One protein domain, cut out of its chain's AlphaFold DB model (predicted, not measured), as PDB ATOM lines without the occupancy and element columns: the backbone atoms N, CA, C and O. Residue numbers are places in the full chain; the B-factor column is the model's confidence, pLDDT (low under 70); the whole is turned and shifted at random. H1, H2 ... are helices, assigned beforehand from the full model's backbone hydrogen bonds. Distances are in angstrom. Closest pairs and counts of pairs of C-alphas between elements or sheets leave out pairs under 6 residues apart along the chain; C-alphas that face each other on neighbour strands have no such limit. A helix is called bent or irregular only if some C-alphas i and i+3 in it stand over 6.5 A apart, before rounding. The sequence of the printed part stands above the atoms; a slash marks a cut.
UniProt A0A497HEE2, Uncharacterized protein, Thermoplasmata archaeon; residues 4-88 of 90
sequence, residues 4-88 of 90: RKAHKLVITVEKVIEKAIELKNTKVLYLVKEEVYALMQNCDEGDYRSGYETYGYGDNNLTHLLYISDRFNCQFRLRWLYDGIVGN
ATOM      1  N   ARG A   4     630.428 482.718 412.123       64.56
ATOM      2  CA  ARG A   4     630.394 481.324 411.632       64.56
ATOM      3  C   ARG A   4     631.354 480.387 412.366       64.56
ATOM      4  O   ARG A   4     631.052 479.206 412.506       64.56
ATOM      5  N   LYS A   5     632.522 480.881 412.788       64.88
ATOM      6  CA  LYS A   5     633.500 480.082 413.549       64.88
ATOM      7  C   LYS A   5     633.005 479.846 414.975       64.88
ATOM      8  O   LYS A   5     633.082 478.716 415.441       64.88
ATOM      9  N   ALA A   6     632.431 480.876 415.596       67.81
ATOM     10  CA  ALA A   6     631.791 480.795 416.909       67.81
ATOM     11  C   ALA A   6     630.716 479.698 416.944       67.81
ATOM     12  O   ALA A   6     630.754 478.801 417.776       67.81
ATOM     13  N   HIS A   7     629.812 479.724 415.961       71.38
ATOM     14  CA  HIS A   7     628.677 478.808 415.896       71.38
ATOM     15  C   HIS A   7     629.105 477.343 415.709       71.38
ATOM     16  O   HIS A   7     628.603 476.456 416.392       71.38
ATOM     17  N   LYS A   8     630.086 477.074 414.833       77.06
ATOM     18  CA  LYS A   8     630.635 475.715 414.676       77.06
ATOM     19  C   LYS A   8     631.267 475.195 415.965       77.06
ATOM     20  O   LYS A   8     631.145 474.012 416.254       77.06
ATOM     21  N   LEU A   9     631.948 476.065 416.707       77.25
ATOM     22  CA  LEU A   9     632.630 475.685 417.937       77.25
ATOM     23  C   LEU A   9     631.633 475.356 419.055       77.25
ATOM     24  O   LEU A   9     631.805 474.343 419.724       77.25
ATOM     25  N   VAL A  10     630.555 476.140 419.187       77.62
ATOM     26  CA  VAL A  10     629.442 475.843 420.110       77.62
ATOM     27  C   VAL A  10     628.851 474.462 419.820       77.62
ATOM     28  O   VAL A  10     628.785 473.634 420.721       77.62
ATOM     29  N   ILE A  11     628.537 474.168 418.553       81.50
ATOM     30  CA  ILE A  11     628.004 472.855 418.144       81.50
ATOM     31  C   ILE A  11     628.973 471.718 418.506       81.50
ATOM     32  O   ILE A  11     628.549 470.636 418.906       81.50
ATOM     33  N   THR A  12     630.283 471.931 418.355       82.88
ATOM     34  CA  THR A  12     631.286 470.935 418.756       82.88
ATOM     35  C   THR A  12     631.257 470.684 420.260       82.88
ATOM     36  O   THR A  12     631.235 469.528 420.674       82.88
ATOM     37  N   VAL A  13     631.230 471.742 421.074       83.06
ATOM     38  CA  VAL A  13     631.174 471.632 422.540       83.06
ATOM     39  C   VAL A  13     629.918 470.876 422.981       83.06
ATOM     40  O   VAL A  13     630.021 469.960 423.795       83.06
ATOM     41  N   GLU A  14     628.758 471.184 422.398       82.25
ATOM     42  CA  GLU A  14     627.494 470.496 422.701       82.25
ATOM     43  C   GLU A  14     627.568 468.994 422.428       82.25
ATOM     44  O   GLU A  14     627.222 468.195 423.295       82.25
ATOM     45  N   LYS A  15     628.134 468.594 421.287       85.50
ATOM     46  CA  LYS A  15     628.333 467.175 420.961       85.50
ATOM     47  C   LYS A  15     629.265 466.463 421.937       85.50
ATOM     48  O   LYS A  15     629.056 465.290 422.240       85.50
ATOM     49  N   VAL A  16     630.308 467.138 422.429       86.12
ATOM     50  CA  VAL A  16     631.205 466.552 423.439       86.12
ATOM     51  C   VAL A  16     630.473 466.359 424.764       86.12
ATOM     52  O   VAL A  16     630.639 465.313 425.388       86.12
ATOM     53  N   ILE A  17     629.630 467.313 425.168       84.19
ATOM     54  CA  ILE A  17     628.788 467.189 426.366       84.19
ATOM     55  C   ILE A  17     627.830 466.003 426.220       84.19
ATOM     56  O   ILE A  17     627.805 465.138 427.094       84.19
ATOM     57  N   GLU A  18     627.098 465.913 425.107       85.25
ATOM     58  CA  GLU A  18     626.197 464.789 424.816       85.25
ATOM     59  C   GLU A  18     626.934 463.450 424.899       85.25
ATOM     60  O   GLU A  18     626.462 462.509 425.541       85.25
ATOM     61  N   LYS A  19     628.140 463.377 424.325       86.00
ATOM     62  CA  LYS A  19     628.945 462.156 424.352       86.00
ATOM     63  C   LYS A  19     629.473 461.824 425.748       86.00
ATOM     64  O   LYS A  19     629.515 460.649 426.108       86.00
ATOM     65  N   ALA A  20     629.850 462.825 426.546       86.31
ATOM     66  CA  ALA A  20     630.255 462.634 427.940       86.31
ATOM     67  C   ALA A  20     629.121 462.012 428.768       86.31
ATOM     68  O   ALA A  20     629.363 461.101 429.564       86.31
ATOM     69  N   ILE A  21     627.890 462.478 428.535       82.75
ATOM     70  CA  ILE A  21     626.669 461.979 429.175       82.75
ATOM     71  C   ILE A  21     626.385 460.541 428.742       82.75
ATOM     72  O   ILE A  21     626.225 459.671 429.597       82.75
ATOM     73  N   GLU A  22     626.380 460.277 427.433       86.62
ATOM     74  CA  GLU A  22     626.145 458.945 426.863       86.62
ATOM     75  C   GLU A  22     627.139 457.909 427.413       86.62
ATOM     76  O   GLU A  22     626.754 456.811 427.812       86.62
ATOM     77  N   LEU A  23     628.424 458.273 427.471       86.19
ATOM     78  CA  LEU A  23     629.497 457.376 427.897       86.19
ATOM     79  C   LEU A  23     629.678 457.304 429.417       86.19
ATOM     80  O   LEU A  23     630.485 456.498 429.880       86.19
ATOM     81  N   LYS A  24     629.003 458.166 430.191       84.00
ATOM     82  CA  LYS A  24     629.295 458.403 431.618       84.00
ATOM     83  C   LYS A  24     630.795 458.622 431.873       84.00
ATOM     84  O   LYS A  24     631.348 458.167 432.871       84.00
ATOM     85  N   ASN A  25     631.463 459.287 430.932       86.44
ATOM     86  CA  ASN A  25     632.897 459.536 430.971       86.44
ATOM     87  C   ASN A  25     633.147 461.030 430.829       86.44
ATOM     88  O   ASN A  25     633.238 461.566 429.728       86.44
ATOM     89  N   THR A  26     633.288 461.692 431.964       82.69
ATOM     90  CA  THR A  26     633.444 463.142 432.058       82.69
ATOM     91  C   THR A  26     634.847 463.625 431.727       82.69
ATOM     92  O   THR A  26     635.038 464.807 431.442       82.69
ATOM     93  N   LYS A  27     635.827 462.714 431.626       86.94
ATOM     94  CA  LYS A  27     637.195 463.069 431.226       86.94
ATOM     95  C   LYS A  27     637.263 463.669 429.822       86.94
ATOM     96  O   LYS A  27     638.171 464.446 429.542       86.94
ATOM     97  N   VAL A  28     636.301 463.357 428.951       86.94
ATOM     98  CA  VAL A  28     636.242 463.931 427.596       86.94
ATOM     99  C   VAL A  28     635.955 465.436 427.610       86.94
ATOM    100  O   VAL A  28     636.345 466.124 426.673       86.94
ATOM    101  N   LEU A  29     635.349 465.973 428.681       87.25
ATOM    102  CA  LEU A  29     635.089 467.411 428.827       87.25
ATOM    103  C   LEU A  29     636.388 468.222 428.946       87.25
ATOM    104  O   LEU A  29     636.448 469.364 428.498       87.25
ATOM    105  N   TYR A  30     637.462 467.626 429.472       88.75
ATOM    106  CA  TYR A  30     638.768 468.286 429.556       88.75
ATOM    107  C   TYR A  30     639.389 468.564 428.185       88.75
ATOM    108  O   TYR A  30     640.196 469.484 428.064       88.75
ATOM    109  N   LEU A  31     638.996 467.811 427.150       87.88
ATOM    110  CA  LEU A  31     639.501 467.985 425.787       87.88
ATOM    111  C   LEU A  31     638.996 469.268 425.121       87.88
ATOM    112  O   LEU A  31     639.581 469.679 424.130       87.88
ATOM    113  N   VAL A  32     637.924 469.876 425.644       88.69
ATOM    114  CA  VAL A  32     637.316 471.099 425.089       88.69
ATOM    115  C   VAL A  32     637.475 472.318 425.998       88.69
ATOM    116  O   VAL A  32     636.865 473.358 425.763       88.69
ATOM    117  N   LYS A  33     638.255 472.208 427.078       89.50
ATOM    118  CA  LYS A  33     638.358 473.250 428.110       89.50
ATOM    119  C   LYS A  33     638.831 474.596 427.538       89.50
ATOM    120  O   LYS A  33     638.277 475.636 427.890       89.50
ATOM    121  N   GLU A  34     639.842 474.580 426.670       89.44
ATOM    122  CA  GLU A  34     640.406 475.799 426.068       89.44
ATOM    123  C   GLU A  34     639.430 476.429 425.060       89.44
ATOM    124  O   GLU A  34     639.280 477.649 424.997       89.44
ATOM    125  N   GLU A  35     638.689 475.606 424.321       88.00
ATOM    126  CA  GLU A  35     637.637 476.030 423.399       88.00
ATOM    127  C   GLU A  35     636.459 476.670 424.139       88.00
ATOM    128  O   GLU A  35     635.961 477.716 423.717       88.00
ATOM    129  N   VAL A  36     636.033 476.075 425.259       87.69
ATOM    130  CA  VAL A  36     634.988 476.628 426.131       87.69
ATOM    131  C   VAL A  36     635.434 477.974 426.699       87.69
ATOM    132  O   VAL A  36     634.664 478.933 426.652       87.69
ATOM    133  N   TYR A  37     636.685 478.082 427.160       87.31
ATOM    134  CA  TYR A  37     637.248 479.349 427.630       87.31
ATOM    135  C   TYR A  37     637.235 480.417 426.532       87.31
ATOM    136  O   TYR A  37     636.756 481.530 426.747       87.31
ATOM    137  N   ALA A  38     637.700 480.076 425.328       85.38
ATOM    138  CA  ALA A  38     637.708 480.996 424.198       85.38
ATOM    139  C   ALA A  38     636.292 481.457 423.818       85.38
ATOM    140  O   ALA A  38     636.086 482.641 423.548       85.38
ATOM    141  N   LEU A  39     635.304 480.558 423.811       82.62
ATOM    142  CA  LEU A  39     633.905 480.914 423.564       82.62
ATOM    143  C   LEU A  39     633.366 481.856 424.637       82.62
ATOM    144  O   LEU A  39     632.786 482.884 424.300       82.62
ATOM    145  N   MET A  40     633.613 481.543 425.907       82.00
ATOM    146  CA  MET A  40     633.183 482.354 427.044       82.00
ATOM    147  C   MET A  40     633.697 483.797 426.943       82.00
ATOM    148  O   MET A  40     632.929 484.725 427.167       82.00
ATOM    149  N   GLN A  41     634.958 483.994 426.542       81.38
ATOM    150  CA  GLN A  41     635.551 485.327 426.332       81.38
ATOM    151  C   GLN A  41     634.902 486.107 425.177       81.38
ATOM    152  O   GLN A  41     634.928 487.331 425.159       81.38
ATOM    153  N   ASN A  42     634.336 485.415 424.184       77.31
ATOM    154  CA  ASN A  42     633.656 486.052 423.053       77.31
ATOM    155  C   ASN A  42     632.150 486.249 423.279       77.31
ATOM    156  O   ASN A  42     631.515 486.964 422.505       77.31
ATOM    157  N   CYS A  43     631.587 485.605 424.298       71.31
ATOM    158  CA  CYS A  43     630.214 485.783 424.754       71.31
ATOM    159  C   CYS A  43     630.168 486.716 425.970       71.31
ATOM    160  O   CYS A  43     629.340 486.505 426.842       71.31
ATOM    161  N   ASP A  44     631.079 487.690 426.083       66.38
ATOM    162  CA  ASP A  44     631.117 488.571 427.249       66.38
ATOM    163  C   ASP A  44     629.917 489.532 427.265       66.38
ATOM    164  O   ASP A  44     629.904 490.546 426.571       66.38
ATOM    165  N   GLU A  45     628.894 489.181 428.042       71.81
ATOM    166  CA  GLU A  45     627.686 489.971 428.276       71.81
ATOM    167  C   GLU A  45     627.751 490.743 429.609       71.81
ATOM    168  O   GLU A  45     626.746 491.287 430.063       71.81
ATOM    169  N   GLY A  46     628.936 490.825 430.235       71.56
ATOM    170  CA  GLY A  46     629.164 491.611 431.450       71.56
ATOM    171  C   GLY A  46     628.723 490.942 432.756       71.56
ATOM    172  O   GLY A  46     628.682 491.610 433.790       71.56
ATOM    173  N   ASP A  47     628.408 489.642 432.739       72.50
ATOM    174  CA  ASP A  47     628.172 488.862 433.956       72.50
ATOM    175  C   ASP A  47     629.408 488.038 434.346       72.50
ATOM    176  O   ASP A  47     629.872 487.160 433.611       72.50
ATOM    177  N   TYR A  48     629.942 488.334 435.532       78.50
ATOM    178  CA  TYR A  48     631.184 487.762 436.053       78.50
ATOM    179  C   TYR A  48     630.969 486.721 437.156       78.50
ATOM    180  O   TYR A  48     631.949 486.250 437.732       78.50
ATOM    181  N   ARG A  49     629.716 486.355 437.462       83.62
ATOM    182  CA  ARG A  49     629.416 485.328 438.468       83.62
ATOM    183  C   ARG A  49     629.992 483.979 438.041       83.62
ATOM    184  O   ARG A  49     629.883 483.571 436.885       83.62
ATOM    185  N   SER A  50     630.601 483.278 438.986       85.06
ATOM    186  CA  SER A  50     631.144 481.933 438.791       85.06
ATOM    187  C   SER A  50     630.048 480.883 438.577       85.06
ATOM    188  O   SER A  50     628.867 481.083 438.882       85.06
ATOM    189  N   GLY A  51     630.440 479.697 438.110       80.75
ATOM    190  CA  GLY A  51     629.560 478.531 438.041       80.75
ATOM    191  C   GLY A  51     628.933 478.174 439.397       80.75
ATOM    192  O   GLY A  51     627.777 477.756 439.466       80.75
ATOM    193  N   TYR A  52     629.651 478.422 440.497       84.44
ATOM    194  CA  TYR A  52     629.133 478.203 441.847       84.44
ATOM    195  C   TYR A  52     628.039 479.209 442.232       84.44
ATOM    196  O   TYR A  52     627.011 478.815 442.773       84.44
ATOM    197  N   GLU A  53     628.228 480.491 441.909       82.06
ATOM    198  CA  GLU A  53     627.273 481.577 442.195       82.06
ATOM    199  C   GLU A  53     626.010 481.541 441.321       82.06
ATOM    200  O   GLU A  53     625.059 482.281 441.574       82.06
ATOM    201  N   THR A  54     626.003 480.714 440.276       78.75
ATOM    202  CA  THR A  54     624.881 480.579 439.340       78.75
ATOM    203  C   THR A  54     624.051 479.337 439.652       78.75
ATOM    204  O   THR A  54     623.052 479.426 440.360       78.75
ATOM    205  N   TYR A  55     624.458 478.175 439.144       78.12
ATOM    206  CA  TYR A  55     623.711 476.918 439.281       78.12
ATOM    207  C   TYR A  55     624.327 475.954 440.306       78.12
ATOM    208  O   TYR A  55     623.750 474.903 440.581       78.12
ATOM    209  N   GLY A  56     625.481 476.303 440.890       85.19
ATOM    210  CA  GLY A  56     626.181 475.450 441.847       85.19
ATOM    211  C   GLY A  56     626.701 474.155 441.218       85.19
ATOM    212  O   GLY A  56     626.572 473.929 440.018       85.19
ATOM    213  N   TYR A  57     627.283 473.284 442.039       86.62
ATOM    214  CA  TYR A  57     627.681 471.930 441.644       86.62
ATOM    215  C   TYR A  57     627.161 470.938 442.686       86.62
ATOM    216  O   TYR A  57     627.321 471.170 443.883       86.62
ATOM    217  N   GLY A  58     626.554 469.842 442.237       83.31
ATOM    218  CA  GLY A  58     626.029 468.758 443.070       83.31
ATOM    219  C   GLY A  58     626.254 467.389 442.428       83.31
ATOM    220  O   GLY A  58     627.122 467.239 441.570       83.31
ATOM    221  N   ASP A  59     625.456 466.395 442.809       78.56
ATOM    222  CA  ASP A  59     625.685 464.996 442.413       78.56
ATOM    223  C   ASP A  59     625.409 464.708 440.924       78.56
ATOM    224  O   ASP A  59     625.841 463.683 440.403       78.56
ATOM    225  N   ASN A  60     624.701 465.602 440.219       79.19
ATOM    226  CA  ASN A  60     624.209 465.367 438.855       79.19
ATOM    227  C   ASN A  60     624.562 466.496 437.867       79.19
ATOM    228  O   ASN A  60     623.758 466.920 437.034       79.19
ATOM    229  N   ASN A  61     625.803 466.982 437.948       81.88
ATOM    230  CA  ASN A  61     626.295 468.118 437.160       81.88
ATOM    231  C   ASN A  61     626.187 467.919 435.639       81.88
ATOM    232  O   ASN A  61     625.958 468.874 434.899       81.88
ATOM    233  N   LEU A  62     626.278 466.679 435.158       75.88
ATOM    234  CA  LEU A  62     626.057 466.355 433.748       75.88
ATOM    235  C   LEU A  62     624.620 466.641 433.286       75.88
ATOM    236  O   LEU A  62     624.412 467.198 432.212       75.88
ATOM    237  N   THR A  63     623.625 466.299 434.105       73.75
ATOM    238  CA  THR A  63     622.216 466.593 433.817       73.75
ATOM    239  C   THR A  63     621.937 468.090 433.917       73.75
ATOM    240  O   THR A  63     621.215 468.634 433.082       73.75
ATOM    241  N   HIS A  64     622.553 468.778 434.882       76.56
ATOM    242  CA  HIS A  64     622.450 470.236 434.994       76.56
ATOM    243  C   HIS A  64     622.972 470.941 433.732       76.56
ATOM    244  O   HIS A  64     622.355 471.892 433.268       76.56
ATOM    245  N   LEU A  65     624.033 470.430 433.105       73.81
ATOM    246  CA  LEU A  65     624.606 470.969 431.863       73.81
ATOM    247  C   LEU A  65     623.638 471.004 430.671       73.81
ATOM    248  O   LEU A  65     623.733 471.901 429.826       73.81
ATOM    249  N   LEU A  66     622.733 470.025 430.594       69.69
ATOM    250  CA  LEU A  66     621.646 470.003 429.612       69.69
ATOM    251  C   LEU A  66     620.533 470.979 429.997       69.69
ATOM    252  O   LEU A  66     619.967 471.623 429.130       69.69
ATOM    253  N   TYR A  67     620.247 471.126 431.290       70.94
ATOM    254  CA  TYR A  67     619.196 472.024 431.774       70.94
ATOM    255  C   TYR A  67     619.568 473.513 431.661       70.94
ATOM    256  O   TYR A  67     618.711 474.365 431.430       70.94
ATOM    257  N   ILE A  68     620.858 473.840 431.790       70.62
ATOM    258  CA  ILE A  68     621.378 475.215 431.738       70.62
ATOM    259  C   ILE A  68     621.313 475.808 430.307       70.62
ATOM    260  O   ILE A  68     621.514 477.008 430.143       70.62
ATOM    261  N   SER A  69     620.977 475.036 429.257       59.38
ATOM    262  CA  SER A  69     620.813 475.592 427.896       59.38
ATOM    263  C   SER A  69     619.580 476.472 427.715       59.38
ATOM    264  O   SER A  69     619.585 477.339 426.843       59.38
ATOM    265  N   ASP A  70     618.545 476.284 428.535       50.91
ATOM    266  CA  ASP A  70     617.207 476.794 428.210       50.91
ATOM    267  C   ASP A  70     616.853 478.105 428.917       50.91
ATOM    268  O   ASP A  70     615.841 478.736 428.607       50.91
ATOM    269  N   ARG A  71     617.675 478.554 429.872       50.00
ATOM    270  CA  ARG A  71     617.402 479.768 430.644       50.00
ATOM    271  C   ARG A  71     618.601 480.703 430.652       50.00
ATOM    272  O   ARG A  71     619.431 480.632 431.547       50.00
ATOM    273  N   PHE A  72     618.569 481.634 429.698       51.00
ATOM    274  CA  PHE A  72     619.337 482.880 429.666       51.00
ATOM    275  C   PHE A  72     620.864 482.707 429.514       51.00
ATOM    276  O   PHE A  72     621.527 482.063 430.310       51.00
ATOM    277  N   ASN A  73     621.408 483.343 428.473       61.38
ATOM    278  CA  ASN A  73     622.823 483.549 428.149       61.38
ATOM    279  C   ASN A  73     623.740 482.328 428.002       61.38
ATOM    280  O   ASN A  73     624.165 481.679 428.956       61.38
ATOM    281  N   CYS A  74     624.194 482.146 426.757       71.81
ATOM    282  CA  CYS A  74     625.291 481.260 426.369       71.81
ATOM    283  C   CYS A  74     626.528 481.445 427.272       71.81
ATOM    284  O   CYS A  74     627.194 480.469 427.622       71.81
ATOM    285  N   GLN A  75     626.788 482.679 427.724       76.62
ATOM    286  CA  GLN A  75     627.880 482.993 428.643       76.62
ATOM    287  C   GLN A  75     627.811 482.207 429.961       76.62
ATOM    288  O   GLN A  75     628.837 481.678 430.390       76.62
ATOM    289  N   PHE A  76     626.631 482.075 430.585       79.75
ATOM    290  CA  PHE A  76     626.499 481.348 431.853       79.75
ATOM    291  C   PHE A  76     626.805 479.873 431.682       79.75
ATOM    292  O   PHE A  76     627.563 479.313 432.468       79.75
ATOM    293  N   ARG A  77     626.259 479.244 430.637       80.56
ATOM    294  CA  ARG A  77     626.507 477.825 430.361       80.56
ATOM    295  C   ARG A  77     627.990 477.560 430.124       80.56
ATOM    296  O   ARG A  77     628.530 476.597 430.662       80.56
ATOM    297  N   LEU A  78     628.652 478.426 429.354       83.88
ATOM    298  CA  LEU A  78     630.080 478.308 429.064       83.88
ATOM    299  C   LEU A  78     630.937 478.514 430.316       83.88
ATOM    300  O   LEU A  78     631.857 477.731 430.548       83.88
ATOM    301  N   ARG A  79     630.616 479.511 431.151       86.62
ATOM    302  CA  ARG A  79     631.326 479.755 432.412       86.62
ATOM    303  C   ARG A  79     631.114 478.631 433.417       86.62
ATOM    304  O   ARG A  79     632.082 478.122 433.968       86.62
ATOM    305  N   TRP A  80     629.876 478.177 433.586       88.00
ATOM    306  CA  TRP A  80     629.539 477.058 434.462       88.00
ATOM    307  C   TRP A  80     630.243 475.761 434.043       88.00
ATOM    308  O   TRP A  80     630.779 475.037 434.883       88.00
ATOM    309  N   LEU A  81     630.301 475.485 432.737       88.25
ATOM    310  CA  LEU A  81     631.043 474.351 432.193       88.25
ATOM    311  C   LEU A  81     632.549 474.490 432.447       88.25
ATOM    312  O   LEU A  81     633.168 473.545 432.931       88.25
ATOM    313  N   TYR A  82     633.133 475.652 432.144       89.94
ATOM    314  CA  TYR A  82     634.560 475.901 432.338       89.94
ATOM    315  C   TYR A  82     634.973 475.742 433.803       89.94
ATOM    316  O   TYR A  82     635.881 474.967 434.106       89.94
ATOM    317  N   ASP A  83     634.262 476.411 434.710       90.88
ATOM    318  CA  ASP A  83     634.517 476.357 436.148       90.88
ATOM    319  C   ASP A  83     634.361 474.924 436.684       90.88
ATOM    320  O   ASP A  83     635.125 474.490 437.547       90.88
ATOM    321  N   GLY A  84     633.430 474.145 436.123       90.56
ATOM    322  CA  GLY A  84     633.220 472.748 436.490       90.56
ATOM    323  C   GLY A  84     634.359 471.840 436.025       90.56
ATOM    324  O   GLY A  84     634.794 470.969 436.777       90.56
ATOM    325  N   ILE A  85     634.881 472.066 434.813       90.00
ATOM    326  CA  ILE A  85     636.040 471.333 434.283       90.00
ATOM    327  C   ILE A  85     637.283 471.668 435.114       90.00
ATOM    328  O   ILE A  85     637.984 470.768 435.569       90.00
ATOM    329  N   VAL A  86     637.553 472.953 435.353       90.62
ATOM    330  CA  VAL A  86     638.723 473.402 436.129       90.62
ATOM    331  C   VAL A  86     638.633 472.956 437.589       90.62
ATOM    332  O   VAL A  86     639.631 472.542 438.175       90.62
ATOM    333  N   GLY A  87     637.436 473.001 438.173       89.75
ATOM    334  CA  GLY A  87     637.170 472.608 439.554       89.75
ATOM    335  C   GLY A  87     636.989 471.105 439.779       89.75
ATOM    336  O   GLY A  87     636.632 470.726 440.898       89.75
ATOM    337  N   ASN A  88     637.188 470.269 438.749       87.88
ATOM    338  CA  ASN A  88     636.983 468.817 438.769       87.88
ATOM    339  C   ASN A  88     635.626 468.414 439.380       87.88
ATOM    340  O   ASN A  88     635.551 467.650 440.341       87.88
TER     341      ASN A  88
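Overview. This is residues 4 to 88 of the 90 residues of an uncharacterized protein of Thermoplasmata archaeon (UniProt A0A497HEE2). What shape does the chain make? A long helical hairpin, H1 and H2, covers one side of a compact body, and H5 lies in the middle, crossing H2. The short H4 packs on the last part of H1, and the small H3 packs on the side of H5 away from the hairpin. What is it made of, and how large is it? The printed part has 85 residues with five named helices, in the order H1, H2, H3, H4, H5, and no named strand; the class is all helix. It is compact, with a radius of gyration of the C-alphas of 11.9 A, and a rounded outline spanning 32 by 29 by 23 A.

Arrangement. How do the first two helices stand? H1, residues 4 to 23, and H2, residues 26 to 42, touch and form a hairpin, at a shallow tilt of 23 degrees, opposite ways; their closest C-alphas, of Ala 20 and Thr 26, are 5.2 A apart. H2 is irregular, with C-alphas 31 and 34 7.9 A apart and a kink of 55 degrees near residue 33. What do the later helices touch? H5, residues 74 to 86, touches H2 at a steep tilt of 44 degrees, opposite ways, the closest C-alphas being those of Met 40 and Leu 78 at 5.5 A. H3, residues 51 to 54, touches H5, with the C-alphas of Gly 51 and Trp 80 closest at 3.9 A. H4, residues 61 to 67, touches residues 17 to 21 of H1 at a steep tilt of 51 degrees, opposite ways; the closest C-alphas, of Ile 21 and Leu 62, are 6.4 A apart. Which parts keep more distance? H4 and H5 are close but not clearly touching, the closest C-alphas being those of Leu 65 and Arg 77 at 7.3 A. H1 and H5 are apart, and H2 and H4 are only just apart, at 8.2 A. What do the backbones show? Every O i to N i+4 pair is within hydrogen-bond range in H1 and H5, against 7 of 13 in H2 and 2 of 3 in H4. H3 is too short for such a pair, and its 1 pair of O i to N i+3 is not within range.

Along the chain. Where does the first helix run? H1 begins at C-alpha 4, (630.394, 481.324, 411.632), and is 29.0 A long from first to last C-alpha. How long are the others? H2 measures 24.6 A, H3 5.3 A, H4 9.7 A and H5 18.4 A. Where does the last helix end? H5 ends at C-alpha 86, (638.723, 473.402, 436.129).

Size, cuts and confidence. How far does it reach? The two C-alphas farthest apart, of Arg 4 and Asp 59, are 35.2 A apart. Is the printed part whole, and are its links long? It has no cut; the link from H1 to H2 is tight, and the other three are short. Where is confidence low? The mean pLDDT of the printed part is 80.0, and residues 4 to 6, 44, 66 and 69 to 73 are under 70.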